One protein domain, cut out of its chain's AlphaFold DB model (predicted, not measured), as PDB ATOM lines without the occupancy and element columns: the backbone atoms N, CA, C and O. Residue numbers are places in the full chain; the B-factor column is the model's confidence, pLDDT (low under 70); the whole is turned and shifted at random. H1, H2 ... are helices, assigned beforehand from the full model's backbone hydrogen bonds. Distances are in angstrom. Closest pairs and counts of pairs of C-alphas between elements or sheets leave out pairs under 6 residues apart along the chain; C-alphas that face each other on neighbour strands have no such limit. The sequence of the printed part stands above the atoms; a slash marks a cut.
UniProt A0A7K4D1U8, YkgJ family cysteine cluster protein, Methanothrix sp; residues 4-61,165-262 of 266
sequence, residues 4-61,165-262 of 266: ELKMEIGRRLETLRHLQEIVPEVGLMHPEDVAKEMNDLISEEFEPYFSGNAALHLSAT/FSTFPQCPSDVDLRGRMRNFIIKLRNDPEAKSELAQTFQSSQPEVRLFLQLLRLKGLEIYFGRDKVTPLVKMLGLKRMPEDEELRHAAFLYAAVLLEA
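This is residues 4 to 61 and 165 to 262 of the 266 residues of the protein "YkgJ family cysteine cluster protein" of Methanothrix sp (UniProt A0A7K4D1U8). Helix H8 runs through the core, with H1 and H3 on opposite sides of it, H6 crossing near its first residues, and H4 and H5 meeting in a corner near its last ones. H2 and H7 lie beyond H6, at one end of the longest axis, with H4 and H5 towards the other. The printed part has 156 residues with eight named helices, H1 to H8 in order, and no named strand: all helix. It is compact, with a radius of gyration of the C-alphas of 15.6 A and spans of 43 by 35 by 27 A.

H6, residues 207 to 225, is one of the three longest helices. With residues 213 to 220 alone it touches H3, residues 49 to 59, about perpendicular at 87 degrees; the closest C-alphas, of Ala 54 and Gly 220, are 4.8 A apart. H6 also touches H7, residues 227 to 236, in a helical hairpin at a shallow tilt of 32 degrees, closest at Glu 222 and Val 230, C-alphas 5.6 A apart. H2, residues 31 to 41, forms with H6 and H7 a bundle, three helices side by side; it only just touches H7, with 3 pairs of C-alphas within 8 A, the closest Val 34 and Leu 233 at 6.0 A. The hub is H8, residues 245 to 261, with a kink of 39 degrees near residue 252. H8 touches H3 at a steep tilt of 55 degrees, opposite ways, the C-alphas of Ala 55 and Ala 252 being closest at 4.5 A. H1, residues 4 to 22, touches H8 at a steep tilt of 47 degrees, closest at the C-alphas of Arg 12 and His 250, 5.1 A. H4, residues 172 to 190, touches H8 with residues 181 to 185 alone, closest at the C-alphas of Met 181 and Ala 257, 6.1 A. H5, residues 192 to 203, touches H4 only at the corner, and only just, with 3 pairs of C-alphas within 8 A, the closest Leu 188 and Lys 195 at 5.1 A. Every O i to N i+4 pair is within hydrogen-bond range in H2 to H6; H8 has 11 of 13, H7 4 of 6, and H1 7 of 15, beside 13 of 16 O i to N i+3 pairs.

H1 is 30.5 A long from C-alpha 4 at (-146.932, 36.101, 102.377), H4 27.4 A, H6 26.5 A, and H8 22.9 A, ending with C-alpha 261 at (-163.655, 38.485, 93.123).

The C-alphas farthest apart, of Val 26 and Gln 170, are 46.7 A apart. Residues 62 to 164 are not printed; C-alphas 61 and 165 are 17.3 A apart across the cut. Of the links printed whole, none is long. The mean pLDDT of the printed part is 94.8, and no printed residue is under 70.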
ATOM      1  N   GLU A   4    -146.040  36.604 101.330       90.69
ATOM      2  CA  GLU A   4    -146.932  36.101 102.377       90.69
ATOM      3  C   GLU A   4    -148.222  35.546 101.765       90.69
ATOM      4  O   GLU A   4    -148.654  34.437 102.106       90.69
ATOM      5  N   LEU A   5    -148.805  36.285 100.817       93.12
ATOM      6  CA  LEU A   5    -150.008  35.874 100.095       93.12
ATOM      7  C   LEU A   5    -149.758  34.609  99.269       93.12
ATOM      8  O   LEU A   5    -150.562  33.673  99.317       93.12
ATOM      9  N   LYS A   6    -148.622  34.535  98.568       91.88
ATOM     10  CA  LYS A   6    -148.232  33.344  97.806       91.88
ATOM     11  C   LYS A   6    -148.099  32.116  98.704       91.88
ATOM     12  O   LYS A   6    -148.636  31.055  98.380       91.88
ATOM     13  N   MET A   7    -147.429  32.245  99.851       92.56
ATOM     14  CA  MET A   7    -147.320  31.155 100.827       92.56
ATOM     15  C   MET A   7    -148.681  30.761 101.418       92.56
ATOM     16  O   MET A   7    -148.920  29.581 101.685       92.56
ATOM     17  N   GLU A   8    -149.587  31.715 101.652       94.31
ATOM     18  CA  GLU A   8    -150.956  31.416 102.090       94.31
ATOM     19  C   GLU A   8    -151.720  30.598 101.035       94.31
ATOM     20  O   GLU A   8    -152.307  29.566 101.377       94.31
ATOM     21  N   ILE A   9    -151.678  31.014  99.766       96.00
ATOM     22  CA  ILE A   9    -152.306  30.300  98.643       96.00
ATOM     23  C   ILE A   9    -151.707  28.898  98.498       96.00
ATOM     24  O   ILE A   9    -152.449  27.914  98.476       96.00
ATOM     25  N   GLY A  10    -150.377  28.791  98.471       94.06
ATOM     26  CA  GLY A  10    -149.667  27.522  98.307       94.06
ATOM     27  C   GLY A  10    -150.021  26.500  99.387       94.06
ATOM     28  O   GLY A  10    -150.355  25.361  99.065       94.06
ATOM     29  N   ARG A  11    -150.055  26.916 100.662       93.38
ATOM     30  CA  ARG A  11    -150.449  26.039 101.782       93.38
ATOM     31  C   ARG A  11    -151.884  25.531 101.660       93.38
ATOM     32  O   ARG A  11    -152.167  24.388 102.002       93.38
ATOM     33  N   ARG A  12    -152.805  26.366 101.178       94.00
ATOM     34  CA  ARG A  12    -154.202  25.959 100.974       94.00
ATOM     35  C   ARG A  12    -154.338  24.995  99.796       94.00
ATOM     36  O   ARG A  12    -155.085  24.029  99.911       94.00
ATOM     37  N   LEU A  13    -153.607  25.214  98.702       94.12
ATOM     38  CA  LEU A  13    -153.616  24.323  97.534       94.12
ATOM     39  C   LEU A  13    -152.909  22.987  97.791       94.12
ATOM     40  O   LEU A  13    -153.277  21.984  97.189       94.12
ATOM     41  N   GLU A  14    -151.946  22.930  98.713       91.62
ATOM     42  CA  GLU A  14    -151.284  21.677  99.098       91.62
ATOM     43  C   GLU A  14    -152.276  20.610  99.585       91.62
ATOM     44  O   GLU A  14    -152.081  19.429  99.302       91.62
ATOM     45  N   THR A  15    -153.395  21.025 100.189       88.75
ATOM     46  CA  THR A  15    -154.466  20.117 100.635       88.75
ATOM     47  C   THR A  15    -155.092  19.298  99.504       88.75
ATOM     48  O   THR A  15    -155.566  18.190  99.752       88.75
ATOM     49  N   LEU A  16    -155.026  19.772  98.252       92.50
ATOM     50  CA  LEU A  16    -155.546  19.038  97.096       92.50
ATOM     51  C   LEU A  16    -154.837  17.702  96.876       92.50
ATOM     52  O   LEU A  16    -155.455  16.752  96.400       92.50
ATOM     53  N   ARG A  17    -153.559  17.601  97.260       89.25
ATOM     54  CA  ARG A  17    -152.787  16.360  97.119       89.25
ATOM     55  C   ARG A  17    -153.352  15.237  97.990       89.25
ATOM     56  O   ARG A  17    -153.331  14.085  97.568       89.25
ATOM     57  N   HIS A  18    -153.918  15.566  99.151       90.75
ATOM     58  CA  HIS A  18    -154.512  14.576 100.055       90.75
ATOM     59  C   HIS A  18    -155.816  13.985  99.502       90.75
ATOM     60  O   HIS A  18    -156.179  12.865  99.848       90.75
ATOM     61  N   LEU A  19    -156.495  14.667  98.569       94.31
ATOM     62  CA  LEU A  19    -157.698  14.124  97.925       94.31
ATOM     63  C   LEU A  19    -157.400  12.866  97.096       94.31
ATOM     64  O   LEU A  19    -158.302  12.065  96.863       94.31
ATOM     65  N   GLN A  20    -156.148  12.637  96.690       93.12
ATOM     66  CA  GLN A  20    -155.770  11.392  96.014       93.12
ATOM     67  C   GLN A  20    -155.875  10.166  96.931       93.12
ATOM     68  O   GLN A  20    -156.051   9.051  96.449       93.12
ATOM     69  N   GLU A  21    -155.842  10.341  98.255       94.00
ATOM     70  CA  GLU A  21    -155.931   9.226  99.204       94.00
ATOM     71  C   GLU A  21    -157.284   8.505  99.140       94.00
ATOM     72  O   GLU A  21    -157.358   7.298  99.405       94.00
ATOM     73  N   ILE A  22    -158.353   9.211  98.750       94.94
ATOM     74  CA  ILE A  22    -159.703   8.643  98.602       94.94
ATOM     75  C   ILE A  22    -159.971   8.061  97.211       94.94
ATOM     76  O   ILE A  22    -160.965   7.351  97.028       94.94
ATOM     77  N   VAL A  23    -159.078   8.313  96.253       95.50
ATOM     78  CA  VAL A  23    -159.113   7.726  94.913       95.50
ATOM     79  C   VAL A  23    -158.477   6.327  94.976       95.50
ATOM     80  O   VAL A  23    -157.493   6.113  95.696       95.50
ATOM     81  N   PRO A  24    -159.056   5.310  94.317       93.00
ATOM     82  CA  PRO A  24    -158.428   3.994  94.233       93.00
ATOM     83  C   PRO A  24    -157.178   4.047  93.338       93.00
ATOM     84  O   PRO A  24    -157.083   4.881  92.444       93.00
ATOM     85  N   GLU A  25    -156.226   3.131  93.536       90.81
ATOM     86  CA  GLU A  25    -154.956   3.111  92.778       90.81
ATOM     87  C   GLU A  25    -155.156   2.990  91.259       90.81
ATOM     88  O   GLU A  25    -154.369   3.512  90.477       90.81
ATOM     89  N   VAL A  26    -156.245   2.337  90.844       91.19
ATOM     90  CA  VAL A  26    -156.641   2.185  89.435       91.19
ATOM     91  C   VAL A  26    -157.258   3.455  88.827       91.19
ATOM     92  O   VAL A  26    -157.568   3.467  87.639       91.19
ATOM     93  N   GLY A  27    -157.431   4.519  89.618       92.50
ATOM     94  CA  GLY A  27    -158.100   5.756  89.220       92.50
ATOM     95  C   GLY A  27    -159.628   5.689  89.314       92.50
ATOM     96  O   GLY A  27    -160.218   4.659  89.637       92.50
ATOM     97  N   LEU A  28    -160.285   6.819  89.046       94.38
ATOM     98  CA  LEU A  28    -161.746   6.903  89.076       94.38
ATOM     99  C   LEU A  28    -162.377   6.045  87.977       94.38
ATOM    100  O   LEU A  28    -161.951   6.070  86.823       94.38
ATOM    101  N   MET A  29    -163.440   5.334  88.334       96.06
ATOM    102  CA  MET A  29    -164.238   4.543  87.403       96.06
ATOM    103  C   MET A  29    -165.376   5.399  86.833       96.06
ATOM    104  O   MET A  29    -165.968   6.190  87.553       96.06
ATOM    105  N   HIS A  30    -165.697   5.264  85.544       94.94
ATOM    106  CA  HIS A  30    -166.864   5.924  84.931       94.94
ATOM    107  C   HIS A  30    -167.024   7.444  85.207       94.94
ATOM    108  O   HIS A  30    -168.136   7.906  85.472       94.94
ATOM    109  N   PRO A  31    -165.953   8.267  85.162       93.00
ATOM    110  CA  PRO A  31    -166.051   9.681  85.535       93.00
ATOM    111  C   PRO A  31    -166.991  10.488  84.626       93.00
ATOM    112  O   PRO A  31    -167.621  11.434  85.097       93.00
ATOM    113  N   GLU A  32    -167.102  10.114  83.349       93.44
ATOM    114  CA  GLU A  32    -167.987  10.764  82.371       93.44
ATOM    115  C   GLU A  32    -169.464  10.435  82.622       93.44
ATOM    116  O   GLU A  32    -170.305  11.333  82.607       93.44
ATOM    117  N   ASP A  33    -169.777   9.174  82.938       96.06
ATOM    118  CA  ASP A  33    -171.141   8.749  83.276       96.06
ATOM    119  C   ASP A  33    -171.625   9.463  84.544       96.06
ATOM    120  O   ASP A  33    -172.735   9.990  84.597       96.06
ATOM    121  N   VAL A  34    -170.756   9.564  85.554       95.56
ATOM    122  CA  VAL A  34    -171.072  10.273  86.800       95.56
ATOM    123  C   VAL A  34    -171.256  11.767  86.548       95.56
ATOM    124  O   VAL A  34    -172.166  12.366  87.116       95.56
ATOM    125  N   ALA A  35    -170.434  12.379  85.691       93.69
ATOM    126  CA  ALA A  35    -170.620  13.775  85.301       93.69
ATOM    127  C   ALA A  35    -171.995  14.002  84.658       93.69
ATOM    128  O   ALA A  35    -172.690  14.947  85.029       93.69
ATOM    129  N   LYS A  36    -172.429  13.095  83.779       95.19
ATOM    130  CA  LYS A  36    -173.760  13.147  83.169       95.19
ATOM    131  C   LYS A  36    -174.880  13.050  84.209       95.19
ATOM    132  O   LYS A  36    -175.758  13.905  84.223       95.19
ATOM    133  N   GLU A  37    -174.813  12.087  85.126       96.31
ATOM    134  CA  GLU A  37    -175.805  11.949  86.208       96.31
ATOM    135  C   GLU A  37    -175.854  13.198  87.108       96.31
ATOM    136  O   GLU A  37    -176.921  13.648  87.527       96.31
ATOM    137  N   MET A  38    -174.699  13.809  87.395       95.88
ATOM    138  CA  MET A  38    -174.655  15.076  88.126       95.88
ATOM    139  C   MET A  38    -175.277  16.231  87.333       95.88
ATOM    140  O   MET A  38    -175.838  17.137  87.949       95.88
ATOM    141  N   ASN A  39    -175.152  16.238  86.005       95.38
ATOM    142  CA  ASN A  39    -175.740  17.254  85.129       95.38
ATOM    143  C   ASN A  39    -177.265  17.106  85.016       95.38
ATOM    144  O   ASN A  39    -177.972  18.108  84.955       95.38
ATOM    145  N   ASP A  40    -177.778  15.876  85.084       95.44
ATOM    146  CA  ASP A  40    -179.220  15.606  85.136       95.44
ATOM    147  C   ASP A  40    -179.854  16.082  86.461       95.44
ATOM    148  O   ASP A  40    -181.042  16.409  86.516       95.44
ATOM    149  N   LEU A  41    -179.066  16.144  87.543       94.19
ATOM    150  CA  LEU A  41    -179.502  16.665  88.843       94.19
ATOM    151  C   LEU A  41    -179.425  18.195  88.937       94.19
ATOM    152  O   LEU A  41    -180.328  18.817  89.497       94.19
ATOM    153  N   ILE A  42    -178.335  18.786  88.445       93.88
ATOM    154  CA  ILE A  42    -178.099  20.232  88.396       93.88
ATOM    155  C   ILE A  42    -177.488  20.548  87.034       93.88
ATOM    156  O   ILE A  42    -176.394  20.076  86.748       93.88
ATOM    157  N   SER A  43    -178.151  21.367  86.219       92.19
ATOM    158  CA  SER A  43    -177.672  21.699  84.871       92.19
ATOM    159  C   SER A  43    -176.225  22.211  84.882       92.19
ATOM    160  O   SER A  43    -175.817  22.959  85.777       92.19
ATOM    161  N   GLU A  44    -175.431  21.809  83.889       91.44
ATOM    162  CA  GLU A  44    -174.041  22.260  83.731       91.44
ATOM    163  C   GLU A  44    -173.954  23.780  83.531       91.44
ATOM    164  O   GLU A  44    -173.018  24.413  84.007       91.44
ATOM    165  N   GLU A  45    -174.972  24.388  82.917       90.00
ATOM    166  CA  GLU A  45    -175.042  25.840  82.704       90.00
ATOM    167  C   GLU A  45    -175.127  26.651  84.006       90.00
ATOM    168  O   GLU A  45    -174.893  27.861  84.007       90.00
ATOM    169  N   PHE A  46    -175.469  25.984  85.113       91.25
ATOM    170  CA  PHE A  46    -175.504  26.584  86.438       91.25
ATOM    171  C   PHE A  46    -174.156  26.479  87.169       91.25
ATOM    172  O   PHE A  46    -173.992  27.028  88.260       91.25
ATOM    173  N   GLU A  47    -173.144  25.840  86.579       92.19
ATOM    174  CA  GLU A  47    -171.767  26.069  87.014       92.19
ATOM    175  C   GLU A  47    -171.266  27.437  86.530       92.19
ATOM    176  O   GLU A  47    -171.625  27.887  85.443       92.19
ATOM    177  N   PRO A  48    -170.442  28.147  87.322       92.62
ATOM    178  CA  PRO A  48    -169.818  27.727  88.582       92.62
ATOM    179  C   PRO A  48    -170.661  28.007  89.845       92.62
ATOM    180  O   PRO A  48    -170.159  27.903  90.965       92.62
ATOM    181  N   TYR A  49    -171.920  28.434  89.716       94.69
ATOM    182  CA  TYR A  49    -172.722  28.907  90.850       94.69
ATOM    183  C   TYR A  49    -173.085  27.798  91.833       94.69
ATOM    184  O   TYR A  49    -173.079  28.029  93.046       94.69
ATOM    185  N   PHE A  50    -173.367  26.591  91.348       96.69
ATOM    186  CA  PHE A  50    -173.635  25.460  92.231       96.69
ATOM    187  C   PHE A  50    -172.408  25.103  93.079       96.69
ATOM    188  O   PHE A  50    -172.478  25.130  94.315       96.69
ATOM    189  N   SER A  51    -171.263  24.850  92.438       97.12
ATOM    190  CA  SER A  51    -170.023  24.520  93.147       97.12
ATOM    191  C   SER A  51    -169.506  25.692  93.988       97.12
ATOM    192  O   SER A  51    -168.980  25.483  95.081       97.12
ATOM    193  N   GLY A  52    -169.725  26.936  93.560       97.44
ATOM    194  CA  GLY A  52    -169.416  28.133  94.344       97.44
ATOM    195  C   GLY A  52    -170.240  28.235  95.631       97.44
ATOM    196  O   GLY A  52    -169.687  28.512  96.696       97.44
ATOM    197  N   ASN A  53    -171.542  27.932  95.585       97.81
ATOM    198  CA  ASN A  53    -172.374  27.859  96.791       97.81
ATOM    199  C   ASN A  53    -171.945  26.708  97.714       97.81
ATOM    200  O   ASN A  53    -171.920  26.884  98.934       97.81
ATOM    201  N   ALA A  54    -171.546  25.558  97.162       97.81
ATOM    202  CA  ALA A  54    -170.956  24.476  97.950       97.81
ATOM    203  C   ALA A  54    -169.643  24.914  98.618       97.81
ATOM    204  O   ALA A  54    -169.431  24.666  99.804       97.81
ATOM    205  N   ALA A  55    -168.792  25.648  97.906       98.25
ATOM    206  CA  ALA A  55    -167.541  26.155  98.449       98.25
ATOM    207  C   ALA A  55    -167.750  27.183  99.574       98.25
ATOM    208  O   ALA A  55    -167.081  27.120 100.612       98.25
ATOM    209  N   LEU A  56    -168.718  28.090  99.408       97.69
ATOM    210  CA  LEU A  56    -169.144  29.022 100.455       97.69
ATOM    211  C   LEU A  56    -169.703  28.277 101.671       97.69
ATOM    212  O   LEU A  56    -169.351  28.607 102.803       97.69
ATOM    213  N   HIS A  57    -170.506  27.234 101.444       96.69
ATOM    214  CA  HIS A  57    -171.025  26.378 102.505       96.69
ATOM    215  C   HIS A  57    -169.903  25.748 103.337       96.69
ATOM    216  O   HIS A  57    -169.896  25.906 104.555       96.69
ATOM    217  N   LEU A  58    -168.925  25.108 102.692       96.38
ATOM    218  CA  LEU A  58    -167.797  24.453 103.370       96.38
ATOM    219  C   LEU A  58    -166.860  25.443 104.082       96.38
ATOM    220  O   LEU A  58    -166.187  25.088 105.054       96.38
ATOM    221  N   SER A  59    -166.819  26.690 103.605       96.56
ATOM    222  CA  SER A  59    -166.010  27.774 104.176       96.56
ATOM    223  C   SER A  59    -166.683  28.480 105.360       96.56
ATOM    224  O   SER A  59    -166.023  29.231 106.094       96.56
ATOM    225  N   ALA A  60    -167.987  28.272 105.551       94.38
ATOM    226  CA  ALA A  60    -168.754  28.811 106.663       94.38
ATOM    227  C   ALA A  60    -168.783  27.812 107.826       94.38
ATOM    228  O   ALA A  60    -169.039  26.627 107.652       94.38
ATOM    229  N   THR A  61    -168.585  28.295 109.052       90.75
ATOM    230  CA  THR A  61    -168.751  27.473 110.259       90.75
ATOM    231  C   THR A  61    -169.957  27.967 111.033       90.75
ATOM    232  O   THR A  61    -169.983  29.121 111.461       90.75
ATOM    233  N   PHE A 165    -174.060  35.222  94.074       94.88
ATOM    234  CA  PHE A 165    -174.086  34.499  95.349       94.88
ATOM    235  C   PHE A 165    -174.839  35.328  96.384       94.88
ATOM    236  O   PHE A 165    -174.443  36.458  96.679       94.88
ATOM    237  N   SER A 166    -175.893  34.775  96.980       93.19
ATOM    238  CA  SER A 166    -176.662  35.501  97.990       93.19
ATOM    239  C   SER A 166    -175.865  35.731  99.276       93.19
ATOM    240  O   SER A 166    -174.921  35.007  99.607       93.19
ATOM    241  N   THR A 167    -176.259  36.760 100.020       93.06
ATOM    242  CA  THR A 167    -175.701  37.094 101.334       93.06
ATOM    243  C   THR A 167    -176.760  36.902 102.412       93.06
ATOM    244  O   THR A 167    -177.959  37.018 102.158       93.06
ATOM    245  N   PHE A 168    -176.317  36.607 103.630       93.06
ATOM    246  CA  PHE A 168    -177.181  36.312 104.767       93.06
ATOM    247  C   PHE A 168    -176.765  37.179 105.964       93.06
ATOM    248  O   PHE A 168    -176.267  36.656 106.960       93.06
ATOM    249  N   PRO A 169    -177.003  38.505 105.928       92.06
ATOM    250  CA  PRO A 169    -176.498  39.446 106.938       92.06
ATOM    251  C   PRO A 169    -177.019  39.178 108.360       92.06
ATOM    252  O   PRO A 169    -176.426  39.608 109.343       92.06
ATOM    253  N   GLN A 170    -178.125  38.441 108.484       90.50
ATOM    254  CA  GLN A 170    -178.704  38.017 109.761       90.50
ATOM    255  C   GLN A 170    -177.986  36.793 110.370       90.50
ATOM    256  O   GLN A 170    -178.247  36.438 111.524       90.50
ATOM    257  N   CYS A 171    -177.119  36.116 109.609       92.12
ATOM    258  CA  CYS A 171    -176.377  34.928 110.022       92.12
ATOM    259  C   CYS A 171    -174.935  35.303 110.413       92.12
ATOM    260  O   CYS A 171    -174.140  35.636 109.533       92.12
ATOM    261  N   PRO A 172    -174.543  35.176 111.697       93.75
ATOM    262  CA  PRO A 172    -173.181  35.490 112.143       93.75
ATOM    263  C   PRO A 172    -172.083  34.722 111.393       93.75
ATOM    264  O   PRO A 172    -170.999  35.250 111.166       93.75
ATOM    265  N   SER A 173    -172.378  33.493 110.960       93.62
ATOM    266  CA  SER A 173    -171.451  32.673 110.177       93.62
ATOM    267  C   SER A 173    -171.214  33.206 108.763       93.62
ATOM    268  O   SER A 173    -170.092  33.104 108.274       93.62
ATOM    269  N   ASP A 174    -172.238  33.767 108.106       95.69
ATOM    270  CA  ASP A 174    -172.059  34.427 106.805       95.69
ATOM    271  C   ASP A 174    -171.310  35.748 106.990       95.69
ATOM    272  O   ASP A 174    -170.354  35.996 106.270       95.69
ATOM    273  N   VAL A 175    -171.646  36.546 108.013       96.38
ATOM    274  CA  VAL A 175    -170.928  37.801 108.305       96.38
ATOM    275  C   VAL A 175    -169.429  37.557 108.521       96.38
ATOM    276  O   VAL A 175    -168.607  38.237 107.902       96.38
ATOM    277  N   ASP A 176    -169.066  36.563 109.337       97.31
ATOM    278  CA  ASP A 176    -167.670  36.158 109.546       97.31
ATOM    279  C   ASP A 176    -166.995  35.710 108.240       97.31
ATOM    280  O   ASP A 176    -165.929  36.216 107.874       97.31
ATOM    281  N   LEU A 177    -167.634  34.796 107.498       97.31
ATOM    282  CA  LEU A 177    -167.099  34.289 106.236       97.31
ATOM    283  C   LEU A 177    -166.867  35.419 105.231       97.31
ATOM    284  O   LEU A 177    -165.789  35.510 104.641       97.31
ATOM    285  N   ARG A 178    -167.846  36.306 105.052       96.19
ATOM    286  CA  ARG A 178    -167.758  37.442 104.129       96.19
ATOM    287  C   ARG A 178    -166.668  38.423 104.551       96.19
ATOM    288  O   ARG A 178    -165.973  38.942 103.681       96.19
ATOM    289  N   GLY A 179    -166.464  38.631 105.852       97.38
ATOM    290  CA  GLY A 179    -165.335  39.404 106.378       97.38
ATOM    291  C   GLY A 179    -163.983  38.800 105.988       97.38
ATOM    292  O   GLY A 179    -163.134  39.494 105.426       97.38
ATOM    293  N   ARG A 180    -163.804  37.489 106.200       97.56
ATOM    294  CA  ARG A 180    -162.582  36.766 105.803       97.56
ATOM    295  C   ARG A 180    -162.349  36.796 104.291       97.56
ATOM    296  O   ARG A 180    -161.230  37.069 103.863       97.56
ATOM    297  N   MET A 181    -163.393  36.562 103.495       97.50
ATOM    298  CA  MET A 181    -163.327  36.613 102.028       97.50
ATOM    299  C   MET A 181    -162.939  38.001 101.532       97.50
ATOM    300  O   MET A 181    -162.037  38.118 100.711       97.50
ATOM    301  N   ARG A 182    -163.558  39.060 102.068       97.12
ATOM    302  CA  ARG A 182    -163.235  40.443 101.699       97.12
ATOM    303  C   ARG A 182    -161.776  40.777 101.985       97.12
ATOM    304  O   ARG A 182    -161.100  41.306 101.113       97.12
ATOM    305  N   ASN A 183    -161.278  40.425 103.169       96.88
ATOM    306  CA  ASN A 183    -159.881  40.670 103.528       96.88
ATOM    307  C   ASN A 183    -158.915  39.951 102.578       96.88
ATOM    308  O   ASN A 183    -157.942  40.548 102.127       96.88
ATOM    309  N   PHE A 184    -159.195  38.689 102.243       97.25
ATOM    310  CA  PHE A 184    -158.374  37.920 101.310       97.25
ATOM    311  C   PHE A 184    -158.439  38.478  99.880       97.25
ATOM    312  O   PHE A 184    -157.410  38.643  99.231       97.25
ATOM    313  N   ILE A 185    -159.629  38.851  99.407       96.62
ATOM    314  CA  ILE A 185    -159.824  39.428  98.072       96.62
ATOM    315  C   ILE A 185    -159.154  40.801  97.942       96.62
ATOM    316  O   ILE A 185    -158.587  41.092  96.895       96.62
ATOM    317  N   ILE A 186    -159.139  41.627  98.994       96.00
ATOM    318  CA  ILE A 186    -158.371  42.884  98.997       96.00
ATOM    319  C   ILE A 186    -156.876  42.602  98.792       96.00
ATOM    320  O   ILE A 186    -156.249  43.269  97.973       96.00
ATOM    321  N   LYS A 187    -156.314  41.592  99.475       95.69
ATOM    322  CA  LYS A 187    -154.917  41.179  99.254       95.69
ATOM    323  C   LYS A 187    -154.687  40.736  97.804       95.69
ATOM    324  O   LYS A 187    -153.750  41.217  97.182       95.69
ATOM    325  N   LEU A 188    -155.575  39.906  97.245       95.31
ATOM    326  CA  LEU A 188    -155.501  39.480  95.839       95.31
ATOM    327  C   LEU A 188    -155.561  40.662  94.862       95.31
ATOM    328  O   LEU A 188    -154.779  40.721  93.922       95.31
ATOM    329  N   ARG A 189    -156.467  41.623  95.069       94.56
ATOM    330  CA  ARG A 189    -156.597  42.805  94.196       94.56
ATOM    331  C   ARG A 189    -155.344  43.692  94.224       94.56
ATOM    332  O   ARG A 189    -155.050  44.335  93.221       94.56
ATOM    333  N   ASN A 190    -154.603  43.693  95.332       95.31
ATOM    334  CA  ASN A 190    -153.330  44.405  95.467       95.31
ATOM    335  C   ASN A 190    -152.137  43.659  94.839       95.31
ATOM    336  O   ASN A 190    -151.074  44.257  94.684       95.31
ATOM    337  N   ASP A 191    -152.307  42.391  94.452       95.44
ATOM    338  CA  ASP A 191    -151.297  41.577  93.774       95.44
ATOM    339  C   ASP A 191    -151.873  40.935  92.493       95.44
ATOM    340  O   ASP A 191    -152.340  39.790  92.506       95.44
ATOM    341  N   PRO A 192    -151.855  41.663  91.356       93.56
ATOM    342  CA  PRO A 192    -152.426  41.190  90.095       93.56
ATOM    343  C   PRO A 192    -151.825  39.876  89.580       93.56
ATOM    344  O   PRO A 192    -152.515  39.122  88.892       93.56
ATOM    345  N   GLU A 193    -150.560  39.601  89.909       95.12
ATOM    346  CA  GLU A 193    -149.868  38.361  89.553       95.12
ATOM    347  C   GLU A 193    -150.489  37.186  90.318       95.12
ATOM    348  O   GLU A 193    -151.029  36.274  89.690       95.12
ATOM    349  N   ALA A 194    -150.550  37.269  91.652       94.81
ATOM    350  CA  ALA A 194    -151.172  36.239  92.489       94.81
ATOM    351  C   ALA A 194    -152.662  36.032  92.160       94.81
ATOM    352  O   ALA A 194    -153.143  34.897  92.121       94.81
ATOM    353  N   LYS A 195    -153.400  37.116  91.879       95.12
ATOM    354  CA  LYS A 195    -154.792  37.047  91.410       95.12
ATOM    355  C   LYS A 195    -154.909  36.234  90.118       95.12
ATOM    356  O   LYS A 195    -155.751  35.338  90.035       95.12
ATOM    357  N   SER A 196    -154.091  36.556  89.115       95.12
ATOM    358  CA  SER A 196    -154.114  35.885  87.812       95.12
ATOM    359  C   SER A 196    -153.725  34.410  87.936       95.12
ATOM    360  O   SER A 196    -154.442  33.547  87.431       95.12
ATOM    361  N   GLU A 197    -152.653  34.102  88.671       95.31
ATOM    362  CA  GLU A 197    -152.198  32.725  88.913       95.31
ATOM    363  C   GLU A 197    -153.270  31.877  89.611       95.31
ATOM    364  O   GLU A 197    -153.540  30.739  89.208       95.31
ATOM    365  N   LEU A 198    -153.928  32.426  90.635       96.38
ATOM    366  CA  LEU A 198    -154.971  31.709  91.365       96.38
ATOM    367  C   LEU A 198    -156.202  31.441  90.488       96.38
ATOM    368  O   LEU A 198    -156.743  30.334  90.506       96.38
ATOM    369  N   ALA A 199    -156.631  32.424  89.692       95.94
ATOM    370  CA  ALA A 199    -157.733  32.244  88.749       95.94
ATOM    371  C   ALA A 199    -157.402  31.183  87.684       95.94
ATOM    372  O   ALA A 199    -158.216  30.295  87.423       95.94
ATOM    373  N   GLN A 200    -156.187  31.221  87.127       96.00
ATOM    374  CA  GLN A 200    -155.707  30.224  86.164       96.00
ATOM    375  C   GLN A 200    -155.618  28.825  86.774       96.00
ATOM    376  O   GLN A 200    -155.918  27.847  86.093       96.00
ATOM    377  N   THR A 201    -155.268  28.711  88.058       95.88
ATOM    378  CA  THR A 201    -155.198  27.421  88.760       95.88
ATOM    379  C   THR A 201    -156.532  26.682  88.684       95.88
ATOM    380  O   THR A 201    -156.559  25.530  88.255       95.88
ATOM    381  N   PHE A 202    -157.650  27.340  89.010       95.81
ATOM    382  CA  PHE A 202    -158.980  26.714  88.975       95.81
ATOM    383  C   PHE A 202    -159.578  26.562  87.570       95.81
ATOM    384  O   PHE A 202    -160.571  25.858  87.411       95.81
ATOM    385  N   GLN A 203    -158.973  27.183  86.557       92.69
ATOM    386  CA  GLN A 203    -159.291  26.958  85.141       92.69
ATOM    387  C   GLN A 203    -158.368  25.910  84.497       92.69
ATOM    388  O   GLN A 203    -158.577  25.509  83.351       92.69
ATOM    389  N   SER A 204    -157.329  25.472  85.211       91.94
ATOM    390  CA  SER A 204    -156.332  24.553  84.679       91.94
ATOM    391  C   SER A 204    -156.885  23.137  84.517       91.94
ATOM    392  O   SER A 204    -157.801  22.699  85.209       91.94
ATOM    393  N   SER A 205    -156.264  22.373  83.618       89.62
ATOM    394  CA  SER A 205    -156.544  20.942  83.450       89.62
ATOM    395  C   SER A 205    -155.710  20.052  84.382       89.62
ATOM    396  O   SER A 205    -155.576  18.857  84.113       89.62
ATOM    397  N   GLN A 206    -155.128  20.610  85.454       92.25
ATOM    398  CA  GLN A 206    -154.329  19.836  86.406       92.25
ATOM    399  C   GLN A 206    -155.192  18.747  87.070       92.25
ATOM    400  O   GLN A 206    -156.317  19.044  87.492       92.25
ATOM    401  N   PRO A 207    -154.709  17.493  87.173       91.81
ATOM    402  CA  PRO A 207    -155.497  16.381  87.704       91.81
ATOM    403  C   PRO A 207    -156.075  16.635  89.101       91.81
ATOM    404  O   PRO A 207    -157.236  16.320  89.349       91.81
ATOM    405  N   GLU A 208    -155.303  17.246  89.997       93.69
ATOM    406  CA  GLU A 208    -155.696  17.530  91.380       93.69
ATOM    407  C   GLU A 208    -156.808  18.582  91.452       93.69
ATOM    408  O   GLU A 208    -157.737  18.454  92.250       93.69
ATOM    409  N   VAL A 209    -156.758  19.593  90.579       95.19
ATOM    410  CA  VAL A 209    -157.803  20.622  90.470       95.19
ATOM    411  C   VAL A 209    -159.082  20.023  89.890       95.19
ATOM    412  O   VAL A 209    -160.167  20.269  90.416       95.19
ATOM    413  N   ARG A 210    -158.977  19.190  88.846       93.75
ATOM    414  CA  ARG A 210    -160.141  18.495  88.268       93.75
ATOM    415  C   ARG A 210    -160.808  17.574  89.287       93.75
ATOM    416  O   ARG A 210    -162.031  17.594  89.410       93.75
ATOM    417  N   LEU A 211    -160.006  16.812  90.033       95.12
ATOM    418  CA  LEU A 211    -160.485  15.963  91.119       95.12
ATOM    419  C   LEU A 211    -161.195  16.802  92.187       95.12
ATOM    420  O   LEU A 211    -162.318  16.484  92.566       95.12
ATOM    421  N   PHE A 212    -160.584  17.903  92.625       97.19
ATOM    422  CA  PHE A 212    -161.191  18.818  93.588       97.19
ATOM    423  C   PHE A 212    -162.548  19.351  93.129       97.19
ATOM    424  O   PHE A 212    -163.507  19.268  93.890       97.19
ATOM    425  N   LEU A 213    -162.653  19.863  91.900       96.31
ATOM    426  CA  LEU A 213    -163.908  20.417  91.382       96.31
ATOM    427  C   LEU A 213    -164.997  19.340  91.276       96.31
ATOM    428  O   LEU A 213    -166.142  19.584  91.657       96.31
ATOM    429  N   GLN A 214    -164.642  18.126  90.845       95.38
ATOM    430  CA  GLN A 214    -165.578  16.999  90.797       95.38
ATOM    431  C   GLN A 214    -166.066  16.604  92.200       95.38
ATOM    432  O   GLN A 214    -167.265  16.416  92.418       95.38
ATOM    433  N   LEU A 215    -165.151  16.516  93.167       97.12
ATOM    434  CA  LEU A 215    -165.468  16.192  94.556       97.12
ATOM    435  C   LEU A 215    -166.277  17.299  95.242       97.12
ATOM    436  O   LEU A 215    -167.208  16.997  95.985       97.12
ATOM    437  N   LEU A 216    -165.970  18.567  94.969       98.00
ATOM    438  CA  LEU A 216    -166.720  19.719  95.465       98.00
ATOM    439  C   LEU A 216    -168.159  19.704  94.942       98.00
ATOM    440  O   LEU A 216    -169.092  19.903  95.722       98.00
ATOM    441  N   ARG A 217    -168.352  19.407  93.653       97.38
ATOM    442  CA  ARG A 217    -169.686  19.275  93.061       97.38
ATOM    443  C   ARG A 217    -170.468  18.122  93.691       97.38
ATOM    444  O   ARG A 217    -171.603  18.324  94.122       97.38
ATOM    445  N   LEU A 218    -169.859  16.942  93.843       97.12
ATOM    446  CA  LEU A 218    -170.470  15.809  94.559       97.12
ATOM    447  C   LEU A 218    -170.837  16.166  96.000       97.12
ATOM    448  O   LEU A 218    -171.906  15.785  96.479       97.12
ATOM    449  N   LYS A 219    -169.977  16.921  96.687       97.56
ATOM    450  CA  LYS A 219    -170.233  17.398  98.044       97.56
ATOM    451  C   LYS A 219    -171.421  18.353  98.092       97.56
ATOM    452  O   LYS A 219    -172.287  18.211  98.954       97.56
ATOM    453  N   GLY A 220    -171.514  19.271  97.131       97.19
ATOM    454  CA  GLY A 220    -172.680  20.132  96.941       97.19
ATOM    455  C   GLY A 220    -173.965  19.324  96.762       97.19
ATOM    456  O   GLY A 220    -174.964  19.612  97.423       97.19
ATOM    457  N   LEU A 221    -173.937  18.268  95.941       96.69
ATOM    458  CA  LEU A 221    -175.077  17.364  95.751       96.69
ATOM    459  C   LEU A 221    -175.423  16.598  97.034       96.69
ATOM    460  O   LEU A 221    -176.602  16.413  97.323       96.69
ATOM    461  N   GLU A 222    -174.434  16.185  97.828       95.62
ATOM    462  CA  GLU A 222    -174.665  15.488  99.100       95.62
ATOM    463  C   GLU A 222    -175.387  16.411 100.081       95.62
ATOM    464  O   GLU A 222    -176.363  16.008 100.715       95.62
ATOM    465  N   ILE A 223    -174.944  17.663 100.174       94.88
ATOM    466  CA  ILE A 223    -175.563  18.664 101.041       94.88
ATOM    467  C   ILE A 223    -176.962  19.032 100.524       94.88
ATOM    468  O   ILE A 223    -177.884  19.160 101.327       94.88
ATOM    469  N   TYR A 224    -177.143  19.181  99.208       95.19
ATOM    470  CA  TYR A 224    -178.396  19.645  98.601       95.19
ATOM    471  C   TYR A 224    -179.482  18.567  98.490       95.19
ATOM    472  O   TYR A 224    -180.641  18.818  98.819       95.19
ATOM    473  N   PHE A 225    -179.125  17.369  98.031       92.69
ATOM    474  CA  PHE A 225    -180.058  16.265  97.785       92.69
ATOM    475  C   PHE A 225    -180.010  15.171  98.856       92.69
ATOM    476  O   PHE A 225    -180.927  14.349  98.932       92.69
ATOM    477  N   GLY A 226    -178.964  15.145  99.683       91.31
ATOM    478  CA  GLY A 226    -178.752  14.132 100.713       91.31
ATOM    479  C   GLY A 226    -177.878  12.961 100.260       91.31
ATOM    480  O   GLY A 226    -177.689  12.687  99.071       91.31
ATOM    481  N   ARG A 227    -177.373  12.215 101.250       89.81
ATOM    482  CA  ARG A 227    -176.447  11.082 101.059       89.81
ATOM    483  C   ARG A 227    -177.013   9.970 100.183       89.81
ATOM    484  O   ARG A 227    -176.273   9.388  99.392       89.81
ATOM    485  N   ASP A 228    -178.312   9.700 100.281       88.81
ATOM    486  CA  ASP A 228    -178.979   8.645  99.507       88.81
ATOM    487  C   ASP A 228    -178.865   8.870  97.996       88.81
ATOM    488  O   ASP A 228    -178.772   7.911  97.228       88.81
ATOM    489  N   LYS A 229    -178.846  10.137  97.562       90.69
ATOM    490  CA  LYS A 229    -178.731  10.503  96.146       90.69
ATOM    491  C   LYS A 229    -177.300  10.434  95.631       90.69
ATOM    492  O   LYS A 229    -177.102  10.085  94.474       90.69
ATOM    493  N   VAL A 230    -176.316  10.704  96.483       94.94
ATOM    494  CA  VAL A 230    -174.900  10.753  96.084       94.94
ATOM    495  C   VAL A 230    -174.183   9.417  96.259       94.94
ATOM    496  O   VAL A 230    -173.293   9.097  95.479       94.94
ATOM    497  N   THR A 231    -174.598   8.578  97.210       94.50
ATOM    498  CA  THR A 231    -173.965   7.270  97.469       94.50
ATOM    499  C   THR A 231    -173.817   6.389  96.214       94.50
ATOM    500  O   THR A 231    -172.754   5.784  96.050       94.50
ATOM    501  N   PRO A 232    -174.811   6.287  95.304       96.31
ATOM    502  CA  PRO A 232    -174.643   5.550  94.050       96.31
ATOM    503  C   PRO A 232    -173.544   6.126  93.148       96.31
ATOM    504  O   PRO A 232    -172.771   5.355  92.586       96.31
ATOM    505  N   LEU A 233    -173.425   7.456  93.067       97.12
ATOM    506  CA  LEU A 233    -172.409   8.144  92.261       97.12
ATOM    507  C   LEU A 233    -170.999   7.890  92.805       97.12
ATOM    508  O   LEU A 233    -170.081   7.595  92.050       97.12
ATOM    509  N   VAL A 234    -170.838   7.916  94.129       96.62
ATOM    510  CA  VAL A 234    -169.564   7.618  94.810       96.62
ATOM    511  C   VAL A 234    -169.109   6.191  94.519       96.62
ATOM    512  O   VAL A 234    -167.941   5.961  94.212       96.62
ATOM    513  N   LYS A 235    -170.044   5.234  94.576       96.69
ATOM    514  CA  LYS A 235    -169.775   3.832  94.234       96.69
ATOM    515  C   LYS A 235    -169.413   3.667  92.762       96.69
ATOM    516  O   LYS A 235    -168.480   2.932  92.463       96.69
ATOM    517  N   MET A 236    -170.127   4.353  91.869       96.69
ATOM    518  CA  MET A 236    -169.857   4.336  90.430       96.69
ATOM    519  C   MET A 236    -168.462   4.887  90.114       96.69
ATOM    520  O   MET A 236    -167.757   4.288  89.310       96.69
ATOM    521  N   LEU A 237    -168.030   5.937  90.824       96.62
ATOM    522  CA  LEU A 237    -166.671   6.483  90.740       96.62
ATOM    523  C   LEU A 237    -165.577   5.568  91.295       96.62
ATOM    524  O   LEU A 237    -164.395   5.814  91.057       96.62
ATOM    525  N   GLY A 238    -165.935   4.544  92.071       96.69
ATOM    526  CA  GLY A 238    -164.958   3.722  92.783       96.69
ATOM    527  C   GLY A 238    -164.261   4.434  93.941       96.69
ATOM    528  O   GLY A 238    -163.246   3.941  94.429       96.69
ATOM    529  N   LEU A 239    -164.777   5.585  94.382       96.75
ATOM    530  CA  LEU A 239    -164.216   6.324  95.511       96.75
ATOM    531  C   LEU A 239    -164.285   5.478  96.785       96.75
ATOM    532  O   LEU A 239    -165.314   4.867  97.088       96.75
ATOM    533  N   LYS A 240    -163.207   5.491  97.579       96.38
ATOM    534  CA  LYS A 240    -163.143   4.750  98.852       96.38
ATOM    535  C   LYS A 240    -164.193   5.249  99.850       96.38
ATOM    536  O   LYS A 240    -164.730   4.469 100.632       96.38
ATOM    537  N   ARG A 241    -164.462   6.556  99.828       95.50
ATOM    538  CA  ARG A 241    -165.470   7.261 100.629       95.50
ATOM    539  C   ARG A 241    -165.750   8.640 100.032       95.50
ATOM    540  O   ARG A 241    -165.017   9.097  99.159       95.50
ATOM    541  N   MET A 242    -166.772   9.319 100.553       95.44
ATOM    542  CA  MET A 242    -166.923  10.760 100.344       95.44
ATOM    543  C   MET A 242    -165.804  11.543 101.054       95.44
ATOM    544  O   MET A 242    -165.350  11.107 102.119       95.44
ATOM    545  N   PRO A 243    -165.372  12.691 100.502       95.12
ATOM    546  CA  PRO A 243    -164.501  13.617 101.211       95.12
ATOM    547  C   PRO A 243    -165.232  14.238 102.408       95.12
ATOM    548  O   PRO A 243    -166.416  14.594 102.333       95.12
ATOM    549  N   GLU A 244    -164.508  14.389 103.507       94.00
ATOM    550  CA  GLU A 244    -164.927  15.161 104.668       94.00
ATOM    551  C   GLU A 244    -164.881  16.660 104.346       94.00
ATOM    552  O   GLU A 244    -164.124  17.115 103.484       94.00
ATOM    553  N   ASP A 245    -165.680  17.459 105.054       94.44
ATOM    554  CA  ASP A 245    -165.788  18.902 104.798       94.44
ATOM    555  C   ASP A 245    -164.428  19.615 104.929       94.44
ATOM    556  O   ASP A 245    -164.113  20.511 104.145       94.44
ATOM    557  N   GLU A 246    -163.609  19.198 105.901       93.56
ATOM    558  CA  GLU A 246    -162.276  19.760 106.164       93.56
ATOM    559  C   GLU A 246    -161.289  19.522 105.013       93.56
ATOM    560  O   GLU A 246    -160.466  20.390 104.725       93.56
ATOM    561  N   GLU A 247    -161.392  18.383 104.319       95.50
ATOM    562  CA  GLU A 247    -160.489  18.031 103.212       95.50
ATOM    563  C   GLU A 247    -160.693  18.937 101.995       95.50
ATOM    564  O   GLU A 247    -159.769  19.167 101.221       95.50
ATOM    565  N   LEU A 248    -161.901  19.485 101.838       97.00
ATOM    566  CA  LEU A 248    -162.242  20.400 100.750       97.00
ATOM    567  C   LEU A 248    -162.162  21.872 101.170       97.00
ATOM    568  O   LEU A 248    -161.976  22.736 100.313       97.00
ATOM    569  N   ARG A 249    -162.295  22.185 102.466       97.00
ATOM    570  CA  ARG A 249    -162.485  23.554 102.982       97.00
ATOM    571  C   ARG A 249    -161.426  24.548 102.508       97.00
ATOM    572  O   ARG A 249    -161.763  25.683 102.169       97.00
ATOM    573  N   HIS A 250    -160.152  24.168 102.513       96.56
ATOM    574  CA  HIS A 250    -159.063  25.102 102.213       96.56
ATOM    575  C   HIS A 250    -159.048  25.537 100.745       96.56
ATOM    576  O   HIS A 250    -158.956  26.737 100.472       96.56
ATOM    577  N   ALA A 251    -159.192  24.588  99.820       97.06
ATOM    578  CA  ALA A 251    -159.308  24.879  98.397       97.06
ATOM    579  C   ALA A 251    -160.678  25.475  98.038       97.06
ATOM    580  O   ALA A 251    -160.740  26.389  97.221       97.06
ATOM    581  N   ALA A 252    -161.756  25.061  98.712       98.12
ATOM    582  CA  ALA A 252    -163.077  25.680  98.598       98.12
ATOM    583  C   ALA A 252    -163.040  27.170  98.951       98.12
ATOM    584  O   ALA A 252    -163.625  27.980  98.237       98.12
ATOM    585  N   PHE A 253    -162.299  27.559  99.993       98.38
ATOM    586  CA  PHE A 253    -162.130  28.967 100.341       98.38
ATOM    587  C   PHE A 253    -161.500  29.765  99.190       98.38
ATOM    588  O   PHE A 253    -162.000  30.827  98.828       98.38
ATOM    589  N   LEU A 254    -160.424  29.242  98.595       98.25
ATOM    590  CA  LEU A 254    -159.756  29.883  97.462       98.25
ATOM    591  C   LEU A 254    -160.657  29.944  96.222       98.25
ATOM    592  O   LEU A 254    -160.745  30.987  95.582       98.25
ATOM    593  N   TYR A 255    -161.356  28.853  95.915       98.19
ATOM    594  CA  TYR A 255    -162.273  28.778  94.782       98.19
ATOM    595  C   TYR A 255    -163.428  29.778  94.924       98.19
ATOM    596  O   TYR A 255    -163.692  30.561  94.014       98.19
ATOM    597  N   ALA A 256    -164.060  29.834  96.100       98.00
ATOM    598  CA  ALA A 256    -165.089  30.824  96.401       98.00
ATOM    599  C   ALA A 256    -164.548  32.260  96.322       98.00
ATOM    600  O   ALA A 256    -165.251  33.139  95.829       98.00
ATOM    601  N   ALA A 257    -163.309  32.505  96.764       97.88
ATOM    602  CA  ALA A 257    -162.687  33.820  96.650       97.88
ATOM    603  C   ALA A 257    -162.505  34.247  95.186       97.88
ATOM    604  O   ALA A 257    -162.853  35.375  94.855       97.88
ATOM    605  N   VAL A 258    -162.035  33.354  94.306       97.38
ATOM    606  CA  VAL A 258    -161.914  33.630  92.860       97.38
ATOM    607  C   VAL A 258    -163.273  33.966  92.248       97.38
ATOM    608  O   VAL A 258    -163.396  34.946  91.518       97.38
ATOM    609  N   LEU A 259    -164.308  33.189  92.576       96.81
ATOM    610  CA  LEU A 259    -165.651  33.412  92.041       96.81
ATOM    611  C   LEU A 259    -166.284  34.716  92.540       96.81
ATOM    612  O   LEU A 259    -166.959  35.397  91.773       96.81
ATOM    613  N   LEU A 260    -166.079  35.070  93.810       96.44
ATOM    614  CA  LEU A 260    -166.565  36.330  94.374       96.44
ATOM    615  C   LEU A 260    -165.794  37.535  93.849       96.44
ATOM    616  O   LEU A 260    -166.397  38.571  93.601       96.44
ATOM    617  N   GLU A 261    -164.482  37.410  93.669       95.06
ATOM    618  CA  GLU A 261    -163.655  38.485  93.123       95.06
ATOM    619  C   GLU A 261    -164.090  38.870  91.706       95.06
ATOM    620  O   GLU A 261    -164.094  40.057  91.383       95.06
ATOM    621  N   ALA A 262    -164.523  37.884  90.914       91.62
ATOM    622  CA  ALA A 262    -165.050  38.073  89.568       91.62
ATOM    623  C   ALA A 262    -166.467  38.683  89.520       91.62
ATOM    624  O   ALA A 262    -166.913  39.073  88.441       91.62
TER     625      ALA A 262